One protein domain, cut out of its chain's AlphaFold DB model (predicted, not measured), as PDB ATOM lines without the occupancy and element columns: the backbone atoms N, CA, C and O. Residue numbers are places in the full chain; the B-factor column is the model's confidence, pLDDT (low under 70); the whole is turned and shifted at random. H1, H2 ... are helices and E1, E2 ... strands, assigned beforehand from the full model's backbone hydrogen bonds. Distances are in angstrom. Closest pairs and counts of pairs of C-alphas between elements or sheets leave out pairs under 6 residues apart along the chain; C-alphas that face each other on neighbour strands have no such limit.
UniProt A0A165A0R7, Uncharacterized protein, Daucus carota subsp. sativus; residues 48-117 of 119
ATOM      1  N   TYR A  48      11.500 -21.239 -54.489       95.06
ATOM      2  CA  TYR A  48      10.359 -21.995 -53.983       95.06
ATOM      3  C   TYR A  48       9.808 -22.931 -55.059       95.06
ATOM      4  O   TYR A  48       9.475 -22.532 -56.174       95.06
ATOM      5  N   ILE A  49       9.707 -24.206 -54.700       94.81
ATOM      6  CA  ILE A  49       9.364 -25.320 -55.572       94.81
ATOM      7  C   ILE A  49       8.246 -26.114 -54.901       94.81
ATOM      8  O   ILE A  49       8.327 -26.509 -53.735       94.81
ATOM      9  N   THR A  50       7.195 -26.383 -55.667       94.44
ATOM     10  CA  THR A  50       6.085 -27.232 -55.241       94.44
ATOM     11  C   THR A  50       6.562 -28.630 -54.832       94.44
ATOM     12  O   THR A  50       7.375 -29.250 -55.513       94.44
ATOM     13  N   GLY A  51       6.021 -29.148 -53.731       93.75
ATOM     14  CA  GLY A  51       6.341 -30.460 -53.169       93.75
ATOM     15  C   GLY A  51       7.511 -30.455 -52.183       93.75
ATOM     16  O   GLY A  51       7.806 -31.494 -51.597       93.75
ATOM     17  N   GLN A  52       8.169 -29.312 -51.968       96.12
ATOM     18  CA  GLN A  52       9.249 -29.183 -50.991       96.12
ATOM     19  C   GLN A  52       8.772 -28.607 -49.656       96.12
ATOM     20  O   GLN A  52       7.712 -27.983 -49.561       96.12
ATOM     21  N   TYR A  53       9.580 -28.842 -48.618       96.94
ATOM     22  CA  TYR A  53       9.329 -28.365 -47.263       96.94
ATOM     23  C   TYR A  53      10.136 -27.108 -46.955       96.94
ATOM     24  O   TYR A  53      11.355 -27.098 -47.123       96.94
ATOM     25  N   TYR A  54       9.463 -26.102 -46.408       97.25
ATOM     26  CA  TYR A  54      10.040 -24.811 -46.047       97.25
ATOM     27  C   TYR A  54       9.762 -24.485 -44.585       97.25
ATOM     28  O   TYR A  54       8.766 -24.932 -44.018       97.25
ATOM     29  N   ASP A  55      10.664 -23.725 -43.974       97.38
ATOM     30  CA  ASP A  55      10.487 -23.195 -42.626       97.38
ATOM     31  C   ASP A  55       9.467 -22.045 -42.635       97.38
ATOM     32  O   ASP A  55       9.537 -21.155 -43.486       97.38
ATOM     33  N   SER A  56       8.506 -22.080 -41.711       96.12
ATOM     34  CA  SER A  56       7.394 -21.127 -41.655       96.12
ATOM     35  C   SER A  56       7.853 -19.690 -41.407       96.12
ATOM     36  O   SER A  56       7.388 -18.780 -42.093       96.12
ATOM     37  N   LYS A  57       8.788 -19.475 -40.474       94.50
ATOM     38  CA  LYS A  57       9.327 -18.146 -40.149       94.50
ATOM     39  C   LYS A  57      10.145 -17.581 -41.301       94.50
ATOM     40  O   LYS A  57       9.903 -16.458 -41.729       94.50
ATOM     41  N   SER A  58      11.027 -18.399 -41.866       95.12
ATOM     42  CA  SER A  58      11.845 -18.006 -43.015       95.12
ATOM     43  C   SER A  58      10.975 -17.651 -44.228       95.12
ATOM     44  O   SER A  58      11.258 -16.697 -44.947       95.12
ATOM     45  N   PHE A  59       9.880 -18.388 -44.448       96.44
ATOM     46  CA  PHE A  59       8.907 -18.068 -45.492       96.44
ATOM     47  C   PHE A  59       8.161 -16.756 -45.219       96.44
ATOM     48  O   PHE A  59       8.006 -15.943 -46.127       96.44
ATOM     49  N   ALA A  60       7.735 -16.522 -43.976       95.50
ATOM     50  CA  ALA A  60       7.104 -15.264 -43.584       95.50
ATOM     51  C   ALA A  60       8.042 -14.059 -43.791       95.50
ATOM     52  O   ALA A  60       7.590 -13.018 -44.268       95.50
ATOM     53  N   ASP A  61       9.341 -14.210 -43.519       94.88
ATOM     54  CA  ASP A  61      10.348 -13.171 -43.763       94.88
ATOM     55  C   ASP A  61      10.528 -12.872 -45.260       94.88
ATOM     56  O   ASP A  61      10.632 -11.708 -45.656       94.88
ATOM     57  N   VAL A  62      10.502 -13.898 -46.118       95.75
ATOM     58  CA  VAL A  62      10.543 -13.712 -47.578       95.75
ATOM     59  C   VAL A  62       9.302 -12.976 -48.079       95.75
ATOM     60  O   VAL A  62       9.418 -12.041 -48.874       95.75
ATOM     61  N   LEU A  63       8.118 -13.342 -47.588       95.31
ATOM     62  CA  LEU A  63       6.891 -12.622 -47.924       95.31
ATOM     63  C   LEU A  63       6.941 -11.175 -47.427       95.31
ATOM     64  O   LEU A  63       6.548 -10.264 -48.146       95.31
ATOM     65  N   LYS A  64       7.480 -10.930 -46.232       95.38
ATOM     66  CA  LYS A  64       7.679  -9.572 -45.724       95.38
ATOM     67  C   LYS A  64       8.570  -8.746 -46.647       95.38
ATOM     68  O   LYS A  64       8.281  -7.572 -46.871       95.38
ATOM     69  N   TRP A  65       9.633  -9.336 -47.195       94.44
ATOM     70  CA  TRP A  65      10.478  -8.656 -48.178       94.44
ATOM     71  C   TRP A  65       9.702  -8.312 -49.455       94.44
ATOM     72  O   TRP A  65       9.739  -7.161 -49.887       94.44
ATOM     73  N   TYR A  66       8.930  -9.263 -49.990       93.25
ATOM     74  CA  TYR A  66       8.054  -9.047 -51.145       93.25
ATOM     75  C   TYR A  66       7.054  -7.902 -50.925       93.25
ATOM     76  O   TYR A  66       6.903  -7.013 -51.759       93.25
ATOM     77  N   PHE A  67       6.417  -7.870 -49.756       93.00
ATOM     78  CA  PHE A  67       5.436  -6.856 -49.378       93.00
ATOM     79  C   PHE A  67       6.073  -5.567 -48.829       93.00
ATOM     80  O   PHE A  67       5.508  -4.902 -47.961       93.00
ATOM     81  N   ASN A  68       7.251  -5.181 -49.333       93.00
ATOM     82  CA  ASN A  68       7.943  -3.930 -48.994       93.00
ATOM     83  C   ASN A  68       8.158  -3.717 -47.481       93.00
ATOM     84  O   ASN A  68       8.056  -2.602 -46.967       93.00
ATOM     85  N   GLY A  69       8.457  -4.792 -46.754       94.44
ATOM     86  CA  GLY A  69       8.706  -4.770 -45.313       94.44
ATOM     87  C   GLY A  69       7.455  -4.906 -44.443       94.44
ATOM     88  O   GLY A  69       7.577  -4.835 -43.217       94.44
ATOM     89  N   HIS A  70       6.274  -5.110 -45.034       95.38
ATOM     90  CA  HIS A  70       5.041  -5.326 -44.284       95.38
ATOM     91  C   HIS A  70       4.867  -6.779 -43.860       95.38
ATOM     92  O   HIS A  70       4.980  -7.700 -44.663       95.38
ATOM     93  N   ASP A  71       4.566  -6.978 -42.578       95.25
ATOM     94  CA  ASP A  71       4.333  -8.318 -42.055       95.25
ATOM     95  C   ASP A  71       3.007  -8.896 -42.578       95.25
ATOM     96  O   ASP A  71       1.973  -8.219 -42.551       95.25
ATOM     97  N   VAL A  72       3.027 -10.169 -42.974       95.00
ATOM     98  CA  VAL A  72       1.848 -10.931 -43.413       95.00
ATOM     99  C   VAL A  72       1.594 -12.116 -42.495       95.00
ATOM    100  O   VAL A  72       2.502 -12.598 -41.824       95.00
ATOM    101  N   TYR A  73       0.360 -12.609 -42.471       95.88
ATOM    102  CA  TYR A  73       0.008 -13.771 -41.664       95.88
ATOM    103  C   TYR A  73      -0.262 -14.984 -42.543       95.88
ATOM    104  O   TYR A  73      -1.100 -14.928 -43.435       95.88
ATOM    105  N   ILE A  74       0.447 -16.077 -42.282       95.94
ATOM    106  CA  ILE A  74       0.279 -17.338 -43.002       95.94
ATOM    107  C   ILE A  74      -0.425 -18.359 -42.119       95.94
ATOM    108  O   ILE A  74      -0.156 -18.458 -40.920       95.94
ATOM    109  N   THR A  75      -1.324 -19.123 -42.722       95.00
ATOM    110  CA  THR A  75      -2.044 -20.208 -42.058       95.00
ATOM    111  C   THR A  75      -1.694 -21.543 -42.689       95.00
ATOM    112  O   THR A  75      -1.248 -21.629 -43.837       95.00
ATOM    113  N   PHE A  76      -1.893 -22.606 -41.918       95.88
ATOM    114  CA  PHE A  76      -1.556 -23.956 -42.331       95.88
ATOM    115  C   PHE A  76      -2.724 -24.908 -42.114       95.88
ATOM    116  O   PHE A  76      -3.505 -24.759 -41.172       95.88
ATOM    117  N   LYS A  77      -2.795 -25.936 -42.957       95.56
ATOM    118  CA  LYS A  77      -3.707 -27.074 -42.809       95.56
ATOM    119  C   LYS A  77      -2.928 -28.378 -42.837       95.56
ATOM    120  O   LYS A  77      -1.833 -28.458 -43.386       95.56
ATOM    121  N   GLN A  78      -3.516 -29.421 -42.264       95.56
ATOM    122  CA  GLN A  78      -2.994 -30.777 -42.367       95.56
ATOM    123  C   GLN A  78      -3.639 -31.504 -43.551       95.56
ATOM    124  O   GLN A  78      -4.846 -31.384 -43.781       95.56
ATOM    125  N   HIS A  79      -2.846 -32.250 -44.318       93.19
ATOM    126  CA  HIS A  79      -3.362 -33.108 -45.377       93.19
ATOM    127  C   HIS A  79      -4.175 -34.252 -44.750       93.19
ATOM    128  O   HIS A  79      -3.661 -34.930 -43.861       93.19
ATOM    129  N   PRO A  80      -5.425 -34.492 -45.183       90.81
ATOM    130  CA  PRO A  80      -6.322 -35.421 -44.495       90.81
ATOM    131  C   PRO A  80      -5.879 -36.889 -44.568       90.81
ATOM    132  O   PRO A  80      -6.329 -37.690 -43.758       90.81
ATOM    133  N   GLN A  81      -5.033 -37.248 -45.540       92.50
ATOM    134  CA  GLN A  81      -4.598 -38.629 -45.783       92.50
ATOM    135  C   GLN A  81      -3.136 -38.835 -45.375       92.50
ATOM    136  O   GLN A  81      -2.834 -39.680 -44.541       92.50
ATOM    137  N   ASP A  82      -2.242 -38.012 -45.918       89.44
ATOM    138  CA  ASP A  82      -0.789 -38.143 -45.716       89.44
ATOM    139  C   ASP A  82      -0.262 -37.400 -44.476       89.44
ATOM    140  O   ASP A  82       0.931 -37.445 -44.188       89.44
ATOM    141  N   LEU A  83      -1.134 -36.681 -43.757       91.31
ATOM    142  CA  LEU A  83      -0.867 -36.005 -42.480       91.31
ATOM    143  C   LEU A  83       0.235 -34.927 -42.471       91.31
ATOM    144  O   LEU A  83       0.522 -34.376 -41.406       91.31
ATOM    145  N   TYR A  84       0.819 -34.562 -43.616       92.50
ATOM    146  CA  TYR A  84       1.762 -33.444 -43.698       92.50
ATOM    147  C   TYR A  84       1.049 -32.090 -43.554       92.50
ATOM    148  O   TYR A  84      -0.110 -31.930 -43.940       92.50
ATOM    149  N   ILE A  85       1.756 -31.094 -43.020       96.31
ATOM    150  CA  ILE A  85       1.269 -29.714 -42.903       96.31
ATOM    151  C   ILE A  85       1.584 -28.964 -44.200       96.31
ATOM    152  O   ILE A  85       2.693 -29.086 -44.716       96.31
ATOM    153  N   TYR A  86       0.640 -28.190 -44.729       95.69
ATOM    154  CA  TYR A  86       0.823 -27.365 -45.923       95.69
ATOM    155  C   TYR A  86       0.288 -25.948 -45.735       95.69
ATOM    156  O   TYR A  86      -0.578 -25.709 -44.892       95.69
ATOM    157  N   LEU A  87       0.822 -25.021 -46.534       95.06
ATOM    158  CA  LEU A  87       0.373 -23.629 -46.590       95.06
ATOM    159  C   LEU A  87      -1.074 -23.556 -47.085       95.06
ATOM    160  O   LEU A  87      -1.379 -24.081 -48.155       95.06
ATOM    161  N   ASP A  88      -1.941 -22.908 -46.315       94.31
ATOM    162  CA  ASP A  88      -3.361 -22.752 -46.630       94.31
ATOM    163  C   ASP A  88      -3.655 -21.369 -47.214       94.31
ATOM    164  O   ASP A  88      -4.051 -21.256 -48.371       94.31
ATOM    165  N   GLU A  89      -3.414 -20.313 -46.437       93.00
ATOM    166  CA  GLU A  89      -3.685 -18.937 -46.850       93.00
ATOM    167  C   GLU A  89      -2.517 -18.008 -46.495       93.00
ATOM    168  O   GLU A  89      -1.792 -18.220 -45.519       93.00
ATOM    169  N   ILE A  90      -2.372 -16.947 -47.290       93.56
ATOM    170  CA  ILE A  90      -1.531 -15.785 -46.995       93.56
ATOM    171  C   ILE A  90      -2.475 -14.594 -46.824       93.56
ATOM    172  O   ILE A  90      -3.135 -14.170 -47.772       93.56
ATOM    173  N   ALA A  91      -2.546 -14.055 -45.614       93.50
ATOM    174  CA  ALA A  91      -3.359 -12.903 -45.272       93.50
ATOM    175  C   ALA A  91      -2.506 -11.627 -45.247       93.50
ATOM    176  O   ALA A  91      -1.604 -11.468 -44.417       93.50
ATOM    177  N   ILE A  92      -2.841 -10.697 -46.141       93.12
ATOM    178  CA  ILE A  92      -2.346  -9.318 -46.142       93.12
ATOM    179  C   ILE A  92      -3.372  -8.395 -45.488       93.12
ATOM    180  O   ILE A  92      -4.578  -8.634 -45.573       93.12
ATOM    181  N   LEU A  93      -2.900  -7.326 -44.848       91.69
ATOM    182  CA  LEU A  93      -3.775  -6.349 -44.213       91.69
ATOM    183  C   LEU A  93      -3.668  -4.994 -44.908       91.69
ATOM    184  O   LEU A  93      -2.585  -4.426 -45.045       91.69
ATOM    185  N   LEU A  94      -4.819  -4.468 -45.319       87.38
ATOM    186  CA  LEU A  94      -4.943  -3.172 -45.973       87.38
ATOM    187  C   LEU A  94      -5.768  -2.229 -45.102       87.38
ATOM    188  O   LEU A  94      -6.743  -2.624 -44.462       87.38
ATOM    189  N   ARG A  95      -5.408  -0.948 -45.121       84.00
ATOM    190  CA  ARG A  95      -6.318   0.122 -44.719       84.00
ATOM    191  C   ARG A  95      -7.415   0.287 -45.763       84.00
ATOM    192  O   ARG A  95      -7.271  -0.097 -46.918       84.00
ATOM    193  N   THR A  96      -8.471   0.979 -45.364       76.94
ATOM    194  CA  THR A  96      -9.593   1.366 -46.230       76.94
ATOM    195  C   THR A  96      -9.166   2.192 -47.446       76.94
ATOM    196  O   THR A  96      -9.818   2.142 -48.478       76.94
ATOM    197  N   CYS A  97      -8.031   2.894 -47.359       78.38
ATOM    198  CA  CYS A  97      -7.411   3.608 -48.477       78.38
ATOM    199  C   CYS A  97      -6.514   2.737 -49.382       78.38
ATOM    200  O   CYS A  97      -5.780   3.281 -50.199       78.38
ATOM    201  N   GLY A  98      -6.494   1.414 -49.194       78.31
ATOM    202  CA  GLY A  98      -5.663   0.472 -49.954       78.31
ATOM    203  C   GLY A  98      -4.202   0.385 -49.522       78.31
ATOM    204  O   GLY A  98      -3.456  -0.445 -50.026       78.31
ATOM    205  N   ARG A  99      -3.771   1.195 -48.549       85.06
ATOM    206  CA  ARG A  99      -2.398   1.131 -48.034       85.06
ATOM    207  C   ARG A  99      -2.190  -0.099 -47.151       85.06
ATOM    208  O   ARG A  99      -2.913  -0.274 -46.170       85.06
ATOM    209  N   MET A 100      -1.146  -0.871 -47.435       90.38
ATOM    210  CA  MET A 100      -0.753  -2.029 -46.632       90.38
ATOM    211  C   MET A 100      -0.256  -1.644 -45.232       90.38
ATOM    212  O   MET A 100       0.338  -0.579 -45.027       90.38
ATOM    213  N   ILE A 101      -0.540  -2.503 -44.255       93.56
ATOM    214  CA  ILE A 101      -0.086  -2.391 -42.866       93.56
ATOM    215  C   ILE A 101       0.338  -3.763 -42.337       93.56
ATOM    216  O   ILE A 101      -0.080  -4.792 -42.860       93.56
ATOM    217  N   ASN A 102       1.146  -3.774 -41.277       95.81
ATOM    218  CA  ASN A 102       1.638  -5.016 -40.683       95.81
ATOM    219  C   ASN A 102       0.491  -5.819 -40.065       95.81
ATOM    220  O   ASN A 102      -0.324  -5.280 -39.308       95.81
ATOM    221  N   HIS A 103       0.456  -7.115 -40.356       95.75
ATOM    222  CA  HIS A 103      -0.545  -8.009 -39.806       95.75
ATOM    223  C   HIS A 103      -0.255  -8.301 -38.316       95.75
ATOM    224  O   HIS A 103       0.799  -8.839 -37.985       95.75
ATOM    225  N   PRO A 104      -1.175  -8.020 -37.376       94.38
ATOM    226  CA  PRO A 104      -0.895  -8.147 -35.938       94.38
ATOM    227  C   PRO A 104      -0.738  -9.600 -35.458       94.38
ATOM    228  O   PRO A 104      -0.242  -9.837 -34.362       94.38
ATOM    229  N   MET A 105      -1.170 -10.577 -36.262       94.06
ATOM    230  CA  MET A 105      -1.120 -12.010 -35.922       94.06
ATOM    231  C   MET A 105       0.194 -12.709 -36.285       94.06
ATOM    232  O   MET A 105       0.323 -13.903 -36.046       94.06
ATOM    233  N   VAL A 106       1.184 -11.993 -36.815       92.44
ATOM    234  CA  VAL A 106       2.501 -12.563 -37.163       92.44
ATOM    235  C   VAL A 106       3.175 -13.316 -36.006       92.44
ATOM    236  O   VAL A 106       3.687 -14.405 -36.252       92.44
ATOM    237  N   PRO A 107       3.111 -12.859 -34.737       93.38
ATOM    238  CA  PRO A 107       3.668 -13.621 -33.618       93.38
ATOM    239  C   PRO A 107       3.000 -14.984 -33.369       93.38
ATOM    240  O   PRO A 107       3.537 -15.783 -32.609       93.38
ATOM    241  N   LEU A 108       1.825 -15.240 -33.961       93.62
ATOM    242  CA  LEU A 108       1.084 -16.498 -33.830       93.62
ATOM    243  C   LEU A 108       1.397 -17.502 -34.944       93.62
ATOM    244  O   LEU A 108       0.835 -18.597 -34.932       93.62
ATOM    245  N   ILE A 109       2.252 -17.148 -35.908       92.75
ATOM    246  CA  ILE A 109       2.692 -18.089 -36.942       92.75
ATOM    247  C   ILE A 109       3.431 -19.236 -36.237       92.75
ATOM    248  O   ILE A 109       4.427 -18.982 -35.555       92.75
ATOM    249  N   PRO A 110       2.951 -20.487 -36.352       90.88
ATOM    250  CA  PRO A 110       3.571 -21.610 -35.668       90.88
ATOM    251  C   PRO A 110       4.962 -21.894 -36.229       90.88
ATOM    252  O   PRO A 110       5.192 -21.823 -37.439       90.88
ATOM    253  N   ASP A 111       5.868 -22.283 -35.339       93.19
ATOM    254  CA  ASP A 111       7.204 -22.741 -35.700       93.19
ATOM    255  C   ASP A 111       7.158 -24.119 -36.354       93.19
ATOM    256  O   ASP A 111       6.395 -24.997 -35.944       93.19
ATOM    257  N   GLY A 112       8.016 -24.327 -37.350       95.12
ATOM    258  CA  GLY A 112       8.208 -25.626 -37.977       95.12
ATOM    259  C   GLY A 112       8.251 -25.559 -39.492       95.12
ATOM    260  O   GLY A 112       8.414 -24.504 -40.102       95.12
ATOM    261  N   LYS A 113       8.121 -26.736 -40.105       96.88
ATOM    262  CA  LYS A 113       8.163 -26.886 -41.556       96.88
ATOM    263  C   LYS A 113       6.783 -27.183 -42.120       96.88
ATOM    264  O   LYS A 113       6.019 -27.946 -41.531       96.88
ATOM    265  N   PHE A 114       6.511 -26.647 -43.300       96.69
ATOM    266  CA  PHE A 114       5.314 -26.938 -44.081       96.69
ATOM    267  C   PHE A 114       5.704 -27.330 -45.505       96.69
ATOM    268  O   PHE A 114       6.743 -26.904 -46.006       96.69
ATOM    269  N   MET A 115       4.867 -28.123 -46.166       96.25
ATOM    270  CA  MET A 115       5.013 -28.454 -47.576       96.25
ATOM    271  C   MET A 115       4.310 -27.407 -48.440       96.25
ATOM    272  O   MET A 115       3.118 -27.138 -48.262       96.25
ATOM    273  N   LEU A 116       5.019 -26.841 -49.413       94.50
ATOM    274  CA  LEU A 116       4.417 -25.948 -50.396       94.50
ATOM    275  C   LEU A 116       3.713 -26.779 -51.474       94.50
ATOM    276  O   LEU A 116       4.362 -27.486 -52.241       94.50
ATOM    277  N   ARG A 117       2.379 -26.734 -51.525       91.75
ATOM    278  CA  ARG A 117       1.587 -27.565 -52.453       91.75
ATOM    279  C   ARG A 117       1.350 -26.933 -53.816       91.75
ATOM    280  O   ARG A 117       1.194 -27.667 -54.787       91.75
TER     281      ARG A 117
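This is residues 48 to 117 of the 119 residues of an uncharacterized protein of Daucus carota subsp. sativus (UniProt A0A165A0R7). A two-stranded hairpin, E2 and E3, runs along the length of a rod-like domain, with the helix H1 on one side of it and, near the hairpin's turn, a short strand pair E1 and E4 whose E4 is next to E3. The turn at residues 79 to 84 makes one end of the rod, and the loop around Thr 96 and Cys 97, in the long link from E3 to E4, makes the other. The printed part has 70 residues with one named helix and four named strands, in the order E1, H1, E2, E3, E4; the class is mixed, helices and strands, with under half of the residues in named elements. The two sheets, E1 - E4 and E2 - E3, are each antiparallel. The whole is only just compact, close to loose, with a radius of gyration of the C-alphas of 12.9 A, and spans 42 by 20 by 19 A.

The printed part begins at Tyr 48, and E1 covers residues 53 to 55, with C-alpha 53 at (9.329, -28.365, -47.263). H1 follows as residues 56 to 66, 15.4 A from first to last C-alpha. E2 is residues 73 to 78, 17.3 A long, beginning at C-alpha 73 (0.008, -13.771, -41.664). E3 is residues 85 to 91, 17.6 A long. E4 is residues 113 to 115, and C-alpha 115 is at (5.013, -28.454, -47.576).

E2 and E3 form a hairpin, antiparallel, with 150 degrees between their directions. N 75 and O 89 are 3.0 A apart and N 86 and O 77 2.8 A, both within hydrogen-bond range. The closest C-alphas of E3 and E4 are those of Tyr 86 and Met 115, 4.6 A apart. E4 and E1 are antiparallel neighbours at 144 degrees, with N 54 and O 114 2.9 A apart, within hydrogen-bond range. E1 is apart from E2 and E3. The closest C-alphas of H1 and E2 are those of Ala 60 and Ile 74, 7.2 A apart, while H1 and E3 are apart. Every O i to N i+4 pair in H1 is within hydrogen-bond range.

The two C-alphas farthest apart are those of Gln 81 and Cys 97, 42.4 A. The printed part has no cut. The link from E1 to H1 is tight, those from H1 to E2 and from E2 to E3 are short, and that from E3 to E4 is long, with 21 residues. Within that long link, residues 93 to 94 pair with residues 100 to 101, antiparallel. Mean pLDDT of the printed part is 93.3, and no printed residue is under 70.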